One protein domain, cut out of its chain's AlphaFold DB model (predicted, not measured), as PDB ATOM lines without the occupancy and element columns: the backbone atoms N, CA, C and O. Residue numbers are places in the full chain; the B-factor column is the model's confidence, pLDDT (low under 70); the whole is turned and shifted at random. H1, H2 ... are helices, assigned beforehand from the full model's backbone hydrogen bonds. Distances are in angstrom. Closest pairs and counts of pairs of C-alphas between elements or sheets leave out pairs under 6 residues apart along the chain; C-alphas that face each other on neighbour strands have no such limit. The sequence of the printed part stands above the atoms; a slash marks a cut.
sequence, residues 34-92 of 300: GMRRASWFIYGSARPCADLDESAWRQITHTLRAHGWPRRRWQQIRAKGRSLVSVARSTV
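AT A GLANCE: This is residues 34 to 92 of the 300 residues of an uncharacterized protein of Opisthorchis felineus (UniProt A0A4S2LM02). H1 and H2 form a loosely joined helical hairpin, and the longest helix, H3, runs nearly at right angles to both. H3 packs on H2 with residues 74 to 78. The 59 printed residues hold helices H1, H2, H3 in that order and no named strand, in class all helix. The whole is compact, with a radius of gyration of the C-alphas of 11.3 A and spans of 31 by 23 by 18 A.

HOW THE PARTS SIT: Start with H1, residues 34 to 43, which touches H2, residues 54 to 66, through residues 56 to 60 of H2 alone; the closest C-alphas, Gly 34 and Ile 60, are 5.6 A apart. This hairpin runs opposite ways at a shallow tilt of 34 degrees, only just short of steep. Next, residues 57 to 61 of H2 touch residues 74 to 78 of H3, residues 74 to 92, about perpendicular at 83 degrees; the closest C-alphas, Arg 58 and Trp 74, are 5.6 A apart. H1 and H3 are close but not clearly touching, 7.8 A between the C-alphas of Met 35 and Gly 81. In H1, H2 and H3 every O i to N i+4 pair is within hydrogen-bond range.

IN THESE COORDINATES: Find C-alpha 34 at (157.503, 184.879, 124.192), where H1 begins its 13.9 A. H2 measures 18.5 A; H3 runs 26.9 A to C-alpha 92 at (174.396, 193.925, 132.359).

THE WHOLE: Look to Ala 66 and Val 92 for the C-alphas farthest apart, 32.0 A. The printed part has no cut, both links are short, and residue 92 alone is under pLDDT 70.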
ATOM      1  N   GLY A  34     157.598 186.123 124.956       96.25
ATOM      2  CA  GLY A  34     157.503 184.879 124.192       96.25
ATOM      3  C   GLY A  34     158.742 183.998 124.357       96.25
ATOM      4  O   GLY A  34     158.612 182.819 124.684       96.25
ATOM      5  N   MET A  35     159.937 184.580 124.228       96.75
ATOM      6  CA  MET A  35     161.208 183.878 124.437       96.75
ATOM      7  C   MET A  35     161.340 183.356 125.865       96.75
ATOM      8  O   MET A  35     161.789 182.229 126.057       96.75
ATOM      9  N   ARG A  36     160.923 184.137 126.867       95.75
ATOM     10  CA  ARG A  36     160.929 183.723 128.274       95.75
ATOM     11  C   ARG A  36     160.040 182.507 128.505       95.75
ATOM     12  O   ARG A  36     160.479 181.547 129.126       95.75
ATOM     13  N   ARG A  37     158.816 182.526 127.969       95.69
ATOM     14  CA  ARG A  37     157.884 181.393 128.065       95.69
ATOM     15  C   ARG A  37     158.435 180.154 127.365       95.69
ATOM     16  O   ARG A  37     158.450 179.089 127.963       95.69
ATOM     17  N   ALA A  38     158.936 180.292 126.140       95.50
ATOM     18  CA  ALA A  38     159.527 179.169 125.414       95.50
ATOM     19  C   ALA A  38     160.751 178.590 126.146       95.50
ATOM     20  O   ALA A  38     160.874 177.379 126.288       95.50
ATOM     21  N   SER A  39     161.612 179.457 126.687       94.31
ATOM     22  CA  SER A  39     162.780 179.039 127.474       94.31
ATOM     23  C   SER A  39     162.375 178.324 128.763       94.31
ATOM     24  O   SER A  39     163.031 177.363 129.160       94.31
ATOM     25  N   TRP A  40     161.272 178.743 129.386       92.44
ATOM     26  CA  TRP A  40     160.704 178.058 130.544       92.44
ATOM     27  C   TRP A  40     160.244 176.643 130.188       92.44
ATOM     28  O   TRP A  40     160.568 175.702 130.903       92.44
ATOM     29  N   PHE A  41     159.548 176.470 129.062       91.38
ATOM     30  CA  PHE A  41     159.071 175.151 128.636       91.38
ATOM     31  C   PHE A  41     160.194 174.190 128.233       91.38
ATOM     32  O   PHE A  41     160.086 173.001 128.513       91.38
ATOM     33  N   ILE A  42     161.251 174.682 127.583       91.50
ATOM     34  CA  ILE A  42     162.328 173.828 127.058       91.50
ATOM     35  C   ILE A  42     163.414 173.578 128.111       91.50
ATOM     36  O   ILE A  42     163.908 172.462 128.240       91.50
ATOM     37  N   TYR A  43     163.797 174.616 128.858       90.75
ATOM     38  CA  TYR A  43     164.970 174.594 129.738       90.75
ATOM     39  C   TYR A  43     164.634 174.794 131.220       90.75
ATOM     40  O   TYR A  43     165.552 174.848 132.035       90.75
ATOM     41  N   GLY A  44     163.363 174.995 131.586       89.25
ATOM     42  CA  GLY A  44     162.978 175.320 132.967       89.25
ATOM     43  C   GLY A  44     163.497 176.681 133.448       89.25
ATOM     44  O   GLY A  44     163.566 176.932 134.647       89.25
ATOM     45  N   SER A  45     163.906 177.570 132.532       88.31
ATOM     46  CA  SER A  45     164.520 178.856 132.878       88.31
ATOM     47  C   SER A  45     163.656 180.041 132.465       88.31
ATOM     48  O   SER A  45     163.264 180.177 131.307       88.31
ATOM     49  N   ALA A  46     163.444 180.976 133.395       86.25
ATOM     50  CA  ALA A  46     162.773 182.251 133.130       86.25
ATOM     51  C   ALA A  46     163.695 183.290 132.461       86.25
ATOM     52  O   ALA A  46     163.362 184.476 132.391       86.25
ATOM     53  N   ARG A  47     164.878 182.888 131.984       89.12
ATOM     54  CA  ARG A  47     165.762 183.775 131.225       89.12
ATOM     55  C   ARG A  47     165.414 183.695 129.738       89.12
ATOM     56  O   ARG A  47     165.310 182.590 129.212       89.12
ATOM     57  N   PRO A  48     165.249 184.832 129.038       88.69
ATOM     58  CA  PRO A  48     165.028 184.809 127.600       88.69
ATOM     59  C   PRO A  48     166.270 184.240 126.903       88.69
ATOM     60  O   PRO A  48     167.355 184.822 126.967       88.69
ATOM     61  N   CYS A  49     166.108 183.098 126.243       89.44
ATOM     62  CA  CYS A  49     167.145 182.464 125.443       89.44
ATOM     63  C   CYS A  49     166.888 182.706 123.954       89.44
ATOM     64  O   CYS A  49     165.748 182.652 123.496       89.44
ATOM     65  N   ALA A  50     167.950 182.978 123.194       90.06
ATOM     66  CA  ALA A  50     167.871 183.159 121.746       90.06
ATOM     67  C   ALA A  50     168.164 181.874 120.948       90.06
ATOM     68  O   ALA A  50     167.985 181.848 119.724       90.06
ATOM     69  N   ASP A  51     168.573 180.814 121.645       92.19
ATOM     70  CA  ASP A  51     168.905 179.500 121.093       92.19
ATOM     71  C   ASP A  51     167.704 178.554 121.161       92.19
ATOM     72  O   ASP A  51     167.817 177.391 121.517       92.19
ATOM     73  N   LEU A  52     166.530 179.084 120.817       93.00
ATOM     74  CA  LEU A  52     165.312 178.298 120.656       93.00
ATOM     75  C   LEU A  52     165.306 177.614 119.284       93.00
ATOM     76  O   LEU A  52     165.860 178.139 118.306       93.00
ATOM     77  N   ASP A  53     164.642 176.467 119.224       95.56
ATOM     78  CA  ASP A  53     164.423 175.694 118.012       95.56
ATOM     79  C   ASP A  53     163.428 176.388 117.064       95.56
ATOM     80  O   ASP A  53     162.745 177.362 117.403       95.56
ATOM     81  N   GLU A  54     163.358 175.905 115.824       95.69
ATOM     82  CA  GLU A  54     162.488 176.504 114.814       95.69
ATOM     83  C   GLU A  54     161.008 176.460 115.220       95.69
ATOM     84  O   GLU A  54     160.280 177.431 114.985       95.69
ATOM     85  N   SER A  55     160.564 175.369 115.852       95.75
ATOM     86  CA  SER A  55     159.161 175.204 116.228       95.75
ATOM     87  C   SER A  55     158.744 176.238 117.281       95.75
ATOM     88  O   SER A  55     157.713 176.898 117.107       95.75
ATOM     89  N   ALA A  56     159.589 176.506 118.283       96.00
ATOM     90  CA  ALA A  56     159.350 177.557 119.266       96.00
ATOM     91  C   ALA A  56     159.285 178.949 118.623       96.00
ATOM     92  O   ALA A  56     158.380 179.729 118.926       96.00
ATOM     93  N   TRP A  57     160.178 179.273 117.681       97.12
ATOM     94  CA  TRP A  57     160.121 180.564 116.980       97.12
ATOM     95  C   TRP A  57     158.853 180.729 116.139       97.12
ATOM     96  O   TRP A  57     158.282 181.827 116.086       97.12
ATOM     97  N   ARG A  58     158.378 179.654 115.499       96.94
ATOM     98  CA  ARG A  58     157.099 179.655 114.774       96.94
ATOM     99  C   ARG A  58     155.922 179.871 115.728       96.94
ATOM    100  O   ARG A  58     155.069 180.708 115.432       96.94
ATOM    101  N   GLN A  59     155.905 179.209 116.885       96.75
ATOM    102  CA  GLN A  59     154.870 179.409 117.905       96.75
ATOM    103  C   GLN A  59     154.872 180.840 118.455       96.75
ATOM    104  O   GLN A  59     153.822 181.480 118.503       96.75
ATOM    105  N   ILE A  60     156.044 181.395 118.784       96.38
ATOM    106  CA  ILE A  60     156.172 182.796 119.216       96.38
ATOM    107  C   ILE A  60     155.592 183.726 118.144       96.38
ATOM    108  O   ILE A  60     154.761 184.580 118.443       96.38
ATOM    109  N   THR A  61     155.943 183.512 116.876       97.00
ATOM    110  CA  THR A  61     155.418 184.299 115.747       97.00
ATOM    111  C   THR A  61     153.897 184.202 115.622       97.00
ATOM    112  O   THR A  61     153.229 185.205 115.368       97.00
ATOM    113  N   HIS A  62     153.338 183.006 115.812       96.62
ATOM    114  CA  HIS A  62     151.896 182.788 115.787       96.62
ATOM    115  C   HIS A  62     151.194 183.548 116.917       96.62
ATOM    116  O   HIS A  62     150.219 184.252 116.664       96.62
ATOM    117  N   THR A  63     151.724 183.479 118.143       96.25
ATOM    118  CA  THR A  63     151.158 184.220 119.281       96.25
ATOM    119  C   THR A  63     151.207 185.728 119.057       96.25
ATOM    120  O   THR A  63     150.209 186.407 119.271       96.25
ATOM    121  N   LEU A  64     152.315 186.259 118.531       95.75
ATOM    122  CA  LEU A  64     152.423 187.681 118.198       95.75
ATOM    123  C   LEU A  64     151.365 188.100 117.168       95.75
ATOM    124  O   LEU A  64     150.687 189.108 117.343       95.75
ATOM    125  N   ARG A  65     151.156 187.287 116.130       95.06
ATOM    126  CA  ARG A  65     150.111 187.543 115.133       95.06
ATOM    127  C   ARG A  65     148.708 187.512 115.742       95.06
ATOM    128  O   ARG A  65     147.888 188.350 115.386       95.06
ATOM    129  N   ALA A  66     148.435 186.569 116.642       95.06
ATOM    130  CA  ALA A  66     147.151 186.472 117.334       95.06
ATOM    131  C   ALA A  66     146.866 187.703 118.216       95.06
ATOM    132  O   ALA A  66     145.716 188.101 118.359       95.06
ATOM    133  N   HIS A  67     147.911 188.349 118.742       93.62
ATOM    134  CA  HIS A  67     147.814 189.611 119.481       93.62
ATOM    135  C   HIS A  67     147.692 190.859 118.587       93.62
ATOM    136  O   HIS A  67     147.685 191.972 119.102       93.62
ATOM    137  N   GLY A  68     147.598 190.699 117.263       94.38
ATOM    138  CA  GLY A  68     147.442 191.812 116.323       94.38
ATOM    139  C   GLY A  68     148.749 192.503 115.923       94.38
ATOM    140  O   GLY A  68     148.705 193.527 115.244       94.38
ATOM    141  N   TRP A  69     149.916 191.956 116.291       94.12
ATOM    142  CA  TRP A  69     151.200 192.522 115.873       94.12
ATOM    143  C   TRP A  69     151.431 192.368 114.359       94.12
ATOM    144  O   TRP A  69     150.910 191.426 113.742       94.12
ATOM    145  N   PRO A  70     152.242 193.253 113.741       92.94
ATOM    146  CA  PRO A  70     152.569 193.172 112.324       92.94
ATOM    147  C   PRO A  70     153.036 191.774 111.908       92.94
ATOM    148  O   PRO A  70     153.806 191.104 112.599       92.94
ATOM    149  N   ARG A  71     152.585 191.318 110.734       93.25
ATOM    150  CA  ARG A  71     152.951 189.998 110.210       93.25
ATOM    151  C   ARG A  71     154.426 189.976 109.810       93.25
ATOM    152  O   ARG A  71     154.782 190.357 108.700       93.25
ATOM    153  N   ARG A  72     155.276 189.470 110.701       93.31
ATOM    154  CA  ARG A  72     156.700 189.220 110.438       93.31
ATOM    155  C   ARG A  72     156.962 187.732 110.223       93.31
ATOM    156  O   ARG A  72     156.242 186.877 110.743       93.31
ATOM    157  N   ARG A  73     157.994 187.409 109.442       94.88
ATOM    158  CA  ARG A  73     158.468 186.022 109.310       94.88
ATOM    159  C   ARG A  73     159.183 185.611 110.596       94.88
ATOM    160  O   ARG A  73     159.865 186.429 111.215       94.88
ATOM    161  N   TRP A  74     159.102 184.331 110.956       95.44
ATOM    162  CA  TRP A  74     159.740 183.818 112.174       95.44
ATOM    163  C   TRP A  74     161.259 184.057 112.188       95.44
ATOM    164  O   TRP A  74     161.824 184.358 113.234       95.44
ATOM    165  N   GLN A  75     161.915 184.033 111.021       96.50
ATOM    166  CA  GLN A  75     163.344 184.345 110.874       96.50
ATOM    167  C   GLN A  75     163.675 185.787 111.287       96.50
ATOM    168  O   GLN A  75     164.692 186.023 111.937       96.50
ATOM    169  N   GLN A  76     162.808 186.751 110.953       94.94
ATOM    170  CA  GLN A  76     162.989 188.159 111.322       94.94
ATOM    171  C   GLN A  76     162.821 188.349 112.831       94.94
ATOM    172  O   GLN A  76     163.620 189.036 113.467       94.94
ATOM    173  N   ILE A  77     161.812 187.697 113.416       95.31
ATOM    174  CA  ILE A  77     161.582 187.709 114.866       95.31
ATOM    175  C   ILE A  77     162.757 187.058 115.601       95.31
ATOM    176  O   ILE A  77     163.255 187.636 116.561       95.31
ATOM    177  N   ARG A  78     163.274 185.924 115.112       96.06
ATOM    178  CA  ARG A  78     164.469 185.261 115.655       96.06
ATOM    179  C   ARG A  78     165.703 186.159 115.601       96.06
ATOM    180  O   ARG A  78     166.404 186.294 116.601       96.06
ATOM    181  N   ALA A  79     165.972 186.780 114.452       95.06
ATOM    182  CA  ALA A  79     167.098 187.698 114.296       95.06
ATOM    183  C   ALA A  79     166.994 188.880 115.275       95.06
ATOM    184  O   ALA A  79     167.973 189.232 115.937       95.06
ATOM    185  N   LYS A  80     165.788 189.443 115.437       95.06
ATOM    186  CA  LYS A  80     165.553 190.528 116.392       95.06
ATOM    187  C   LYS A  80     165.675 190.063 117.844       95.06
ATOM    188  O   LYS A  80     166.315 190.747 118.634       95.06
ATOM    189  N   GLY A  81     165.142 188.891 118.184       94.81
ATOM    190  CA  GLY A  81     165.261 188.284 119.511       94.81
ATOM    191  C   GLY A  81     166.714 188.023 119.913       94.81
ATOM    192  O   GLY A  81     167.109 188.338 121.032       94.81
ATOM    193  N   ARG A  82     167.548 187.548 118.977       94.62
ATOM    194  CA  ARG A  82     169.004 187.429 119.175       94.62
ATOM    195  C   ARG A  82     169.647 188.772 119.492       94.62
ATOM    196  O   ARG A  82     170.355 188.882 120.487       94.62
ATOM    197  N   SER A  83     169.344 189.797 118.697       94.12
ATOM    198  CA  SER A  83     169.829 191.158 118.943       94.12
ATOM    199  C   SER A  83     169.412 191.680 120.327       94.12
ATOM    200  O   SER A  83     170.253 192.231 121.031       94.12
ATOM    201  N   LEU A  84     168.167 191.449 120.762       93.56
ATOM    202  CA  LEU A  84     167.683 191.859 122.087       93.56
ATOM    203  C   LEU A  84     168.443 191.176 123.230       93.56
ATOM    204  O   LEU A  84     168.837 191.844 124.183       93.56
ATOM    205  N   VAL A  85     168.680 189.866 123.131       92.38
ATOM    206  CA  VAL A  85     169.429 189.119 124.156       92.38
ATOM    207  C   VAL A  85     170.890 189.562 124.203       92.38
ATOM    208  O   VAL A  85     171.437 189.716 125.292       92.38
ATOM    209  N   SER A  86     171.517 189.818 123.052       90.25
ATOM    210  CA  SER A  86     172.880 190.358 122.999       90.25
ATOM    211  C   SER A  86     172.977 191.736 123.651       90.25
ATOM    212  O   SER A  86     173.879 191.959 124.456       90.25
ATOM    213  N   VAL A  87     172.026 192.634 123.369       88.38
ATOM    214  CA  VAL A  87     171.964 193.956 124.010       88.38
ATOM    215  C   VAL A  87     171.784 193.798 125.517       88.38
ATOM    216  O   VAL A  87     172.587 194.330 126.269       88.38
ATOM    217  N   ALA A  88     170.813 193.000 125.969       83.81
ATOM    218  CA  ALA A  88     170.563 192.788 127.394       83.81
ATOM    219  C   ALA A  88     171.788 192.225 128.139       83.81
ATOM    220  O   ALA A  88     172.089 192.664 129.248       83.81
ATOM    221  N   ARG A  89     172.532 191.294 127.526       82.25
ATOM    222  CA  ARG A  89     173.789 190.769 128.088       82.25
ATOM    223  C   ARG A  89     174.875 191.845 128.161       82.25
ATOM    224  O   ARG A  89     175.575 191.927 129.167       82.25
ATOM    225  N   SER A  90     174.985 192.686 127.135       77.19
ATOM    226  CA  SER A  90     175.958 193.782 127.098       77.19
ATOM    227  C   SER A  90     175.658 194.862 128.139       77.19
ATOM    228  O   SER A  90     176.584 195.349 128.781       77.19
ATOM    229  N   THR A  91     174.391 195.230 128.347       71.38
ATOM    230  CA  THR A  91     174.010 196.263 129.325       71.38
ATOM    231  C   THR A  91     174.255 195.804 130.764       71.38
ATOM    232  O   THR A  91     174.650 196.603 131.607       71.38
ATOM    233  N   VAL A  92     174.083 194.508 131.043       56.94
ATOM    234  CA  VAL A  92     174.396 193.925 132.359       56.94
ATOM    235  C   VAL A  92     175.912 193.830 132.580       56.94
ATOM    236  O   VAL A  92     176.370 194.075 133.689       56.94
TER     237      VAL A  92